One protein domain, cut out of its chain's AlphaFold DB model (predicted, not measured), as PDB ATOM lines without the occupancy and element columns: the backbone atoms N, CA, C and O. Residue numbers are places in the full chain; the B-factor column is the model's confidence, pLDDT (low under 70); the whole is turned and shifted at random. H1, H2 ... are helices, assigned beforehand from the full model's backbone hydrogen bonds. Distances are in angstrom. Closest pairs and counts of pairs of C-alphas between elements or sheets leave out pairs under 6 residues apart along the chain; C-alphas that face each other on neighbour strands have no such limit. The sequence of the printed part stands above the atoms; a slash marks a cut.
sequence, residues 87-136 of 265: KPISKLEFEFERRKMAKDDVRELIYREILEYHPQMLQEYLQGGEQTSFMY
ATOM      1  N   LYS A  87     144.000 112.798 152.921       89.56
ATOM      2  CA  LYS A  87     145.045 112.163 153.739       89.56
ATOM      3  C   LYS A  87     146.232 113.129 153.905       89.56
ATOM      4  O   LYS A  87     146.583 113.807 152.938       89.56
ATOM      5  N   PRO A  88     146.891 113.182 155.077       90.25
ATOM      6  CA  PRO A  88     148.076 114.015 155.263       90.25
ATOM      7  C   PRO A  88     149.173 113.683 154.246       90.25
ATOM      8  O   PRO A  88     149.674 112.558 154.207       90.25
ATOM      9  N   ILE A  89     149.552 114.679 153.444       90.44
ATOM     10  CA  ILE A  89     150.612 114.556 152.441       90.44
ATOM     11  C   ILE A  89     151.959 114.333 153.143       90.44
ATOM     12  O   ILE A  89     152.285 114.993 154.137       90.44
ATOM     13  N   SER A  90     152.758 113.389 152.641       92.25
ATOM     14  CA  SER A  90     154.037 113.038 153.258       92.25
ATOM     15  C   SER A  90     155.075 114.152 153.088       92.25
ATOM     16  O   SER A  90     155.217 114.747 152.022       92.25
ATOM     17  N   LYS A  91     155.917 114.377 154.106       88.81
ATOM     18  CA  LYS A  91     157.069 115.302 154.005       88.81
ATOM     19  C   LYS A  91     158.110 114.870 152.959       88.81
ATOM     20  O   LYS A  91     158.965 115.682 152.593       88.81
ATOM     21  N   LEU A  92     158.062 113.610 152.524       88.06
ATOM     22  CA  LEU A  92     158.870 113.066 151.428       88.06
ATOM     23  C   LEU A  92     158.358 113.521 150.053       88.06
ATOM     24  O   LEU A  92     159.148 113.668 149.132       88.06
ATOM     25  N   GLU A  93     157.064 113.817 149.919       89.62
ATOM     26  CA  GLU A  93     156.495 114.340 148.673       89.62
ATOM     27  C   GLU A  93     157.076 115.730 148.371       89.62
ATOM     28  O   GLU A  93     157.565 115.987 147.278       89.62
ATOM     29  N   PHE A  94     157.211 116.571 149.401       91.19
ATOM     30  CA  PHE A  94     157.890 117.874 149.343       91.19
ATOM     31  C   PHE A  94     159.438 117.799 149.397       91.19
ATOM     32  O   PHE A  94     160.105 118.781 149.731       91.19
ATOM     33  N   GLU A  95     160.060 116.649 149.116       89.00
ATOM     34  CA  GLU A  95     161.532 116.521 149.055       89.00
ATOM     35  C   GLU A  95     162.131 117.282 147.860       89.00
ATOM     36  O   GLU A  95     163.266 117.752 147.933       89.00
ATOM     37  N   PHE A  96     161.389 117.442 146.756       86.69
ATOM     38  CA  PHE A  96     161.869 118.199 145.591       86.69
ATOM     39  C   PHE A  96     162.179 119.666 145.929       86.69
ATOM     40  O   PHE A  96     163.194 120.177 145.470       86.69
ATOM     41  N   GLU A  97     161.388 120.310 146.793       88.56
ATOM     42  CA  GLU A  97     161.572 121.718 147.176       88.56
ATOM     43  C   GLU A  97     162.838 121.944 148.024       88.56
ATOM     44  O   GLU A  97     163.459 123.006 147.976       88.56
ATOM     45  N   ARG A  98     163.272 120.924 148.778       88.06
ATOM     46  CA  ARG A  98     164.497 120.981 149.596       88.06
ATOM     47  C   ARG A  98     165.774 120.742 148.788       88.06
ATOM     48  O   ARG A  98     166.866 121.060 149.265       88.06
ATOM     49  N   ARG A  99     165.670 120.154 147.592       88.00
ATOM     50  CA  ARG A  99     166.817 119.829 146.738       88.00
ATOM     51  C   ARG A  99     167.202 121.033 145.880       88.00
ATOM     52  O   ARG A  99     166.367 121.645 145.225       88.00
ATOM     53  N   LYS A 100     168.499 121.342 145.825       89.62
ATOM     54  CA  LYS A 100     169.036 122.247 144.798       89.62
ATOM     55  C   LYS A 100     169.053 121.490 143.472       89.62
ATOM     56  O   LYS A 100     169.708 120.457 143.388       89.62
ATOM     57  N   MET A 101     168.342 121.999 142.472       89.12
ATOM     58  CA  MET A 101     168.206 121.368 141.156       89.12
ATOM     59  C   MET A 101     168.593 122.366 140.063       89.12
ATOM     60  O   MET A 101     168.326 123.563 140.191       89.12
ATOM     61  N   ALA A 102     169.247 121.897 139.002       94.19
ATOM     62  CA  ALA A 102     169.524 122.722 137.836       94.19
ATOM     63  C   ALA A 102     168.241 122.949 137.022       94.19
ATOM     64  O   ALA A 102     167.277 122.187 137.099       94.19
ATOM     65  N   LYS A 103     168.248 123.990 136.181       94.19
ATOM     66  CA  LYS A 103     167.141 124.297 135.258       94.19
ATOM     67  C   LYS A 103     166.747 123.089 134.401       94.19
ATOM     68  O   LYS A 103     165.565 122.890 134.132       94.19
ATOM     69  N   ASP A 104     167.736 122.315 133.966       93.19
ATOM     70  CA  ASP A 104     167.511 121.163 133.100       93.19
ATOM     71  C   ASP A 104     166.916 119.975 133.875       93.19
ATOM     72  O   ASP A 104     165.993 119.347 133.363       93.19
ATOM     73  N   ASP A 105     167.306 119.761 135.140       90.56
ATOM     74  CA  ASP A 105     166.686 118.748 136.010       90.56
ATOM     75  C   ASP A 105     165.217 119.080 136.318       90.56
ATOM     76  O   ASP A 105     164.363 118.197 136.347       90.56
ATOM     77  N   VAL A 106     164.896 120.362 136.537       92.88
ATOM     78  CA  VAL A 106     163.509 120.809 136.753       92.88
ATOM     79  C   VAL A 106     162.676 120.619 135.484       92.88
ATOM     80  O   VAL A 106     161.530 120.182 135.575       92.88
ATOM     81  N   ARG A 107     163.240 120.884 134.295       91.19
ATOM     82  CA  ARG A 107     162.566 120.589 133.018       91.19
ATOM     83  C   ARG A 107     162.283 119.093 132.876       91.19
ATOM     84  O   ARG A 107     161.183 118.730 132.477       91.19
ATOM     85  N   GLU A 108     163.252 118.251 133.222       90.12
ATOM     86  CA  GLU A 108     163.131 116.793 133.186       90.12
ATOM     87  C   GLU A 108     162.064 116.274 134.164       90.12
ATOM     88  O   GLU A 108     161.254 115.432 133.791       90.12
ATOM     89  N   LEU A 109     161.996 116.809 135.389       91.25
ATOM     90  CA  LEU A 109     160.937 116.458 136.344       91.25
ATOM     91  C   LEU A 109     159.545 116.851 135.835       91.25
ATOM     92  O   LEU A 109     158.643 116.021 135.859       91.25
ATOM     93  N   ILE A 110     159.381 118.073 135.314       92.06
ATOM     94  CA  ILE A 110     158.113 118.519 134.709       92.06
ATOM     95  C   ILE A 110     157.740 117.633 133.513       92.06
ATOM     96  O   ILE A 110     156.570 117.317 133.322       92.06
ATOM     97  N   TYR A 111     158.716 117.214 132.706       90.88
ATOM     98  CA  TYR A 111     158.454 116.326 131.579       90.88
ATOM     99  C   TYR A 111     158.006 114.933 132.038       90.88
ATOM    100  O   TYR A 111     157.027 114.415 131.511       90.88
ATOM    101  N   ARG A 112     158.638 114.356 133.068       90.12
ATOM    102  CA  ARG A 112     158.217 113.070 133.657       90.12
ATOM    103  C   ARG A 112     156.814 113.119 134.254       90.12
ATOM    104  O   ARG A 112     156.048 112.197 134.010       90.12
ATOM    105  N   GLU A 113     156.470 114.205 134.942       93.06
ATOM    106  CA  GLU A 113     155.109 114.458 135.435       93.06
ATOM    107  C   GLU A 113     154.094 114.436 134.278       93.06
ATOM    108  O   GLU A 113     153.060 113.780 134.348       93.06
ATOM    109  N   ILE A 114     154.411 115.093 133.152       92.06
ATOM    110  CA  ILE A 114     153.563 115.053 131.951       92.06
ATOM    111  C   ILE A 114     153.431 113.616 131.425       92.06
ATOM    112  O   ILE A 114     152.322 113.211 131.082       92.06
ATOM    113  N   LEU A 115     154.520 112.841 131.373       90.38
ATOM    114  CA  LEU A 115     154.490 111.453 130.898       90.38
ATOM    115  C   LEU A 115     153.610 110.542 131.767       90.38
ATOM    116  O   LEU A 115     152.936 109.676 131.212       90.38
ATOM    117  N   GLU A 116     153.558 110.747 133.086       93.00
ATOM    118  CA  GLU A 116     152.693 109.975 133.994       93.00
ATOM    119  C   GLU A 116     151.210 110.058 133.587       93.00
ATOM    120  O   GLU A 116     150.507 109.048 133.573       93.00
ATOM    121  N   TYR A 117     150.764 111.227 133.119       91.75
ATOM    122  CA  TYR A 117     149.406 111.442 132.606       91.75
ATOM    123  C   TYR A 117     149.214 111.088 131.112       91.75
ATOM    124  O   TYR A 117     148.102 111.207 130.597       91.75
ATOM    125  N   HIS A 118     150.261 110.659 130.394       88.19
ATOM    126  CA  HIS A 118     150.227 110.382 128.949       88.19
ATOM    127  C   HIS A 118     150.852 109.007 128.623       88.19
ATOM    128  O   HIS A 118     151.987 108.939 128.143       88.19
ATOM    129  N   PRO A 119     150.119 107.887 128.801       88.69
ATOM    130  CA  PRO A 119     150.689 106.534 128.742       88.69
ATOM    131  C   PRO A 119     151.326 106.173 127.391       88.69
ATOM    132  O   PRO A 119     152.307 105.435 127.352       88.69
ATOM    133  N   GLN A 120     150.818 106.722 126.282       84.75
ATOM    134  CA  GLN A 120     151.414 106.541 124.950       84.75
ATOM    135  C   GLN A 120     152.794 107.215 124.851       84.75
ATOM    136  O   GLN A 120     153.757 106.588 124.418       84.75
ATOM    137  N   MET A 121     152.919 108.458 125.336       84.12
ATOM    138  CA  MET A 121     154.204 109.170 125.369       84.12
ATOM    139  C   MET A 121     155.196 108.510 126.326       84.12
ATOM    140  O   MET A 121     156.385 108.437 126.023       84.12
ATOM    141  N   LEU A 122     154.724 108.025 127.481       87.44
ATOM    142  CA  LEU A 122     155.558 107.301 128.439       87.44
ATOM    143  C   LEU A 122     156.150 106.038 127.800       87.44
ATOM    144  O   LEU A 122     157.340 105.773 127.961       87.44
ATOM    145  N   GLN A 123     155.349 105.300 127.030       87.06
ATOM    146  CA  GLN A 123     155.805 104.117 126.305       87.06
ATOM    147  C   GLN A 123     156.884 104.457 125.261       87.06
ATOM    148  O   GLN A 123     157.917 103.788 125.225       87.06
ATOM    149  N   GLU A 124     156.696 105.511 124.460       85.62
ATOM    150  CA  GLU A 124     157.693 105.988 123.482       85.62
ATOM    151  C   GLU A 124     158.999 106.445 124.149       85.62
ATOM    152  O   GLU A 124     160.097 106.101 123.703       85.62
ATOM    153  N   TYR A 125     158.881 107.192 125.250       84.25
ATOM    154  CA  TYR A 125     160.010 107.685 126.035       84.25
ATOM    155  C   TYR A 125     160.833 106.534 126.633       84.25
ATOM    156  O   TYR A 125     162.061 106.532 126.530       84.25
ATOM    157  N   LEU A 126     160.171 105.512 127.189       86.69
ATOM    158  CA  LEU A 126     160.829 104.306 127.704       86.69
ATOM    159  C   LEU A 126     161.451 103.442 126.594       86.69
ATOM    160  O   LEU A 126     162.452 102.770 126.836       86.69
ATOM    161  N   GLN A 127     160.893 103.471 125.380       86.62
ATOM    162  CA  GLN A 127     161.448 102.795 124.201       86.62
ATOM    163  C   GLN A 127     162.650 103.529 123.581       86.62
ATOM    164  O   GLN A 127     163.309 102.974 122.703       86.62
ATOM    165  N   GLY A 128     162.977 104.739 124.049       74.75
ATOM    166  CA  GLY A 128     164.167 105.475 123.618       74.75
ATOM    167  C   GLY A 128     164.069 106.065 122.210       74.75
ATOM    168  O   GLY A 128     165.100 106.257 121.564       74.75
ATOM    169  N   GLY A 129     162.856 106.350 121.724       62.72
ATOM    170  CA  GLY A 129     162.663 107.051 120.456       62.72
ATOM    171  C   GLY A 129     163.301 108.443 120.491       62.72
ATOM    172  O   GLY A 129     162.929 109.278 121.311       62.72
ATOM    173  N   GLU A 130     164.248 108.721 119.587       57.09
ATOM    174  CA  GLU A 130     164.952 110.021 119.524       57.09
ATOM    175  C   GLU A 130     164.052 111.188 119.065       57.09
ATOM    176  O   GLU A 130     164.474 112.344 119.061       57.09
ATOM    177  N   GLN A 131     162.798 110.901 118.707       55.44
ATOM    178  CA  GLN A 131     161.755 111.880 118.426       55.44
ATOM    179  C   GLN A 131     160.545 111.569 119.303       55.44
ATOM    180  O   GLN A 131     160.030 110.453 119.282       55.44
ATOM    181  N   THR A 132     160.058 112.571 120.033       55.22
ATOM    182  CA  THR A 132     158.726 112.523 120.635       55.22
ATOM    183  C   THR A 132     157.702 112.461 119.502       55.22
ATOM    184  O   THR A 132     157.515 113.467 118.813       55.22
ATOM    185  N   SER A 133     157.028 111.323 119.305       53.81
ATOM    186  CA  SER A 133     156.003 111.171 118.254       53.81
ATOM    187  C   SER A 133     154.748 112.001 118.554       53.81
ATOM    188  O   SER A 133     153.851 112.135 117.722       53.81
ATOM    189  N   PHE A 134     154.698 112.605 119.747       56.16
ATOM    190  CA  PHE A 134     153.686 113.563 120.159       56.16
ATOM    191  C   PHE A 134     153.718 114.844 119.314       56.16
ATOM    192  O   PHE A 134     154.192 115.908 119.724       56.16
ATOM    193  N   MET A 135     153.126 114.748 118.129       50.78
ATOM    194  CA  MET A 135     152.692 115.885 117.343       50.78
ATOM    195  C   MET A 135     151.522 116.553 118.068       50.78
ATOM    196  O   MET A 135     150.354 116.348 117.733       50.78
ATOM    197  N   TYR A 136     151.849 117.387 119.065       55.06
ATOM    198  CA  TYR A 136     150.956 118.453 119.511       55.06
ATOM    199  C   TYR A 136     150.461 119.148 118.237       55.06
ATOM    200  O   TYR A 136     151.307 119.637 117.481       55.06
TER     201      TYR A 136
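Overview. This is residues 87 to 136 of the 265 residues of the protein "Mitogen-activated protein kinase 12" of Hibiscus syriacus (UniProt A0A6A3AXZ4). What does the model look like, going from its first printed residue? It is an open zigzag of three helices: a free arm, residues 87 to 95, leads into the short H1, the long H2 runs slantwise through the middle, and after residue 116 a tight turn leads back into H3, which makes a corner with H2. A tail, residues 127 to 136, follows H3 and folds back. What is it made of? The printed part has 50 residues with three named helices in the order H1, H2, H3 and no named strand, and its class is all helix. How spread out is it? It is loose, with a radius of gyration of the C-alphas of 13.8 A and spans of 36 by 29 by 19 A.

Along the chain. Where does the first helix lie? H1 is residues 95 to 98, 5.4 A from first to last C-alpha, and C-alpha 95 is at (161.532, 116.521, 149.055). Where are the other two? H2 is residues 103 to 116, 20.4 A long, beginning at C-alpha 103 (167.141, 124.297, 135.258). H3 is residues 119 to 126, 10.4 A long, ending at C-alpha 126 (160.829, 104.306, 127.704).

Arrangement. What does H1 touch? H1 is apart from H2 and from H3. How do H2 and H3 meet? They only just touch, only at the corner by their link, with 3 pairs of C-alphas within 8 A; H2 does so with residues 115 to 116 alone. The closest C-alphas, those of Leu 115 and Leu 122, are 4.9 A apart. Their lines stand at a steep tilt of 47 degrees, and they run opposite ways. What do the backbones show? In H2 and H3 every O i to N i+4 pair is within hydrogen-bond range; H1 is too short for such a pair, and its 1 O i to N i+3 pair is within range.

Size, cuts and confidence. How large is it? The two C-alphas farthest apart, those of Pro 88 and Glu 130, are 39.7 A apart. Is it continuous? The printed part has no cut, and the links H1 to H2 and H2 to H3 are tight. Where is confidence low? Residues 129 to 136 are under 70, and the mean pLDDT of the printed part is 83.9.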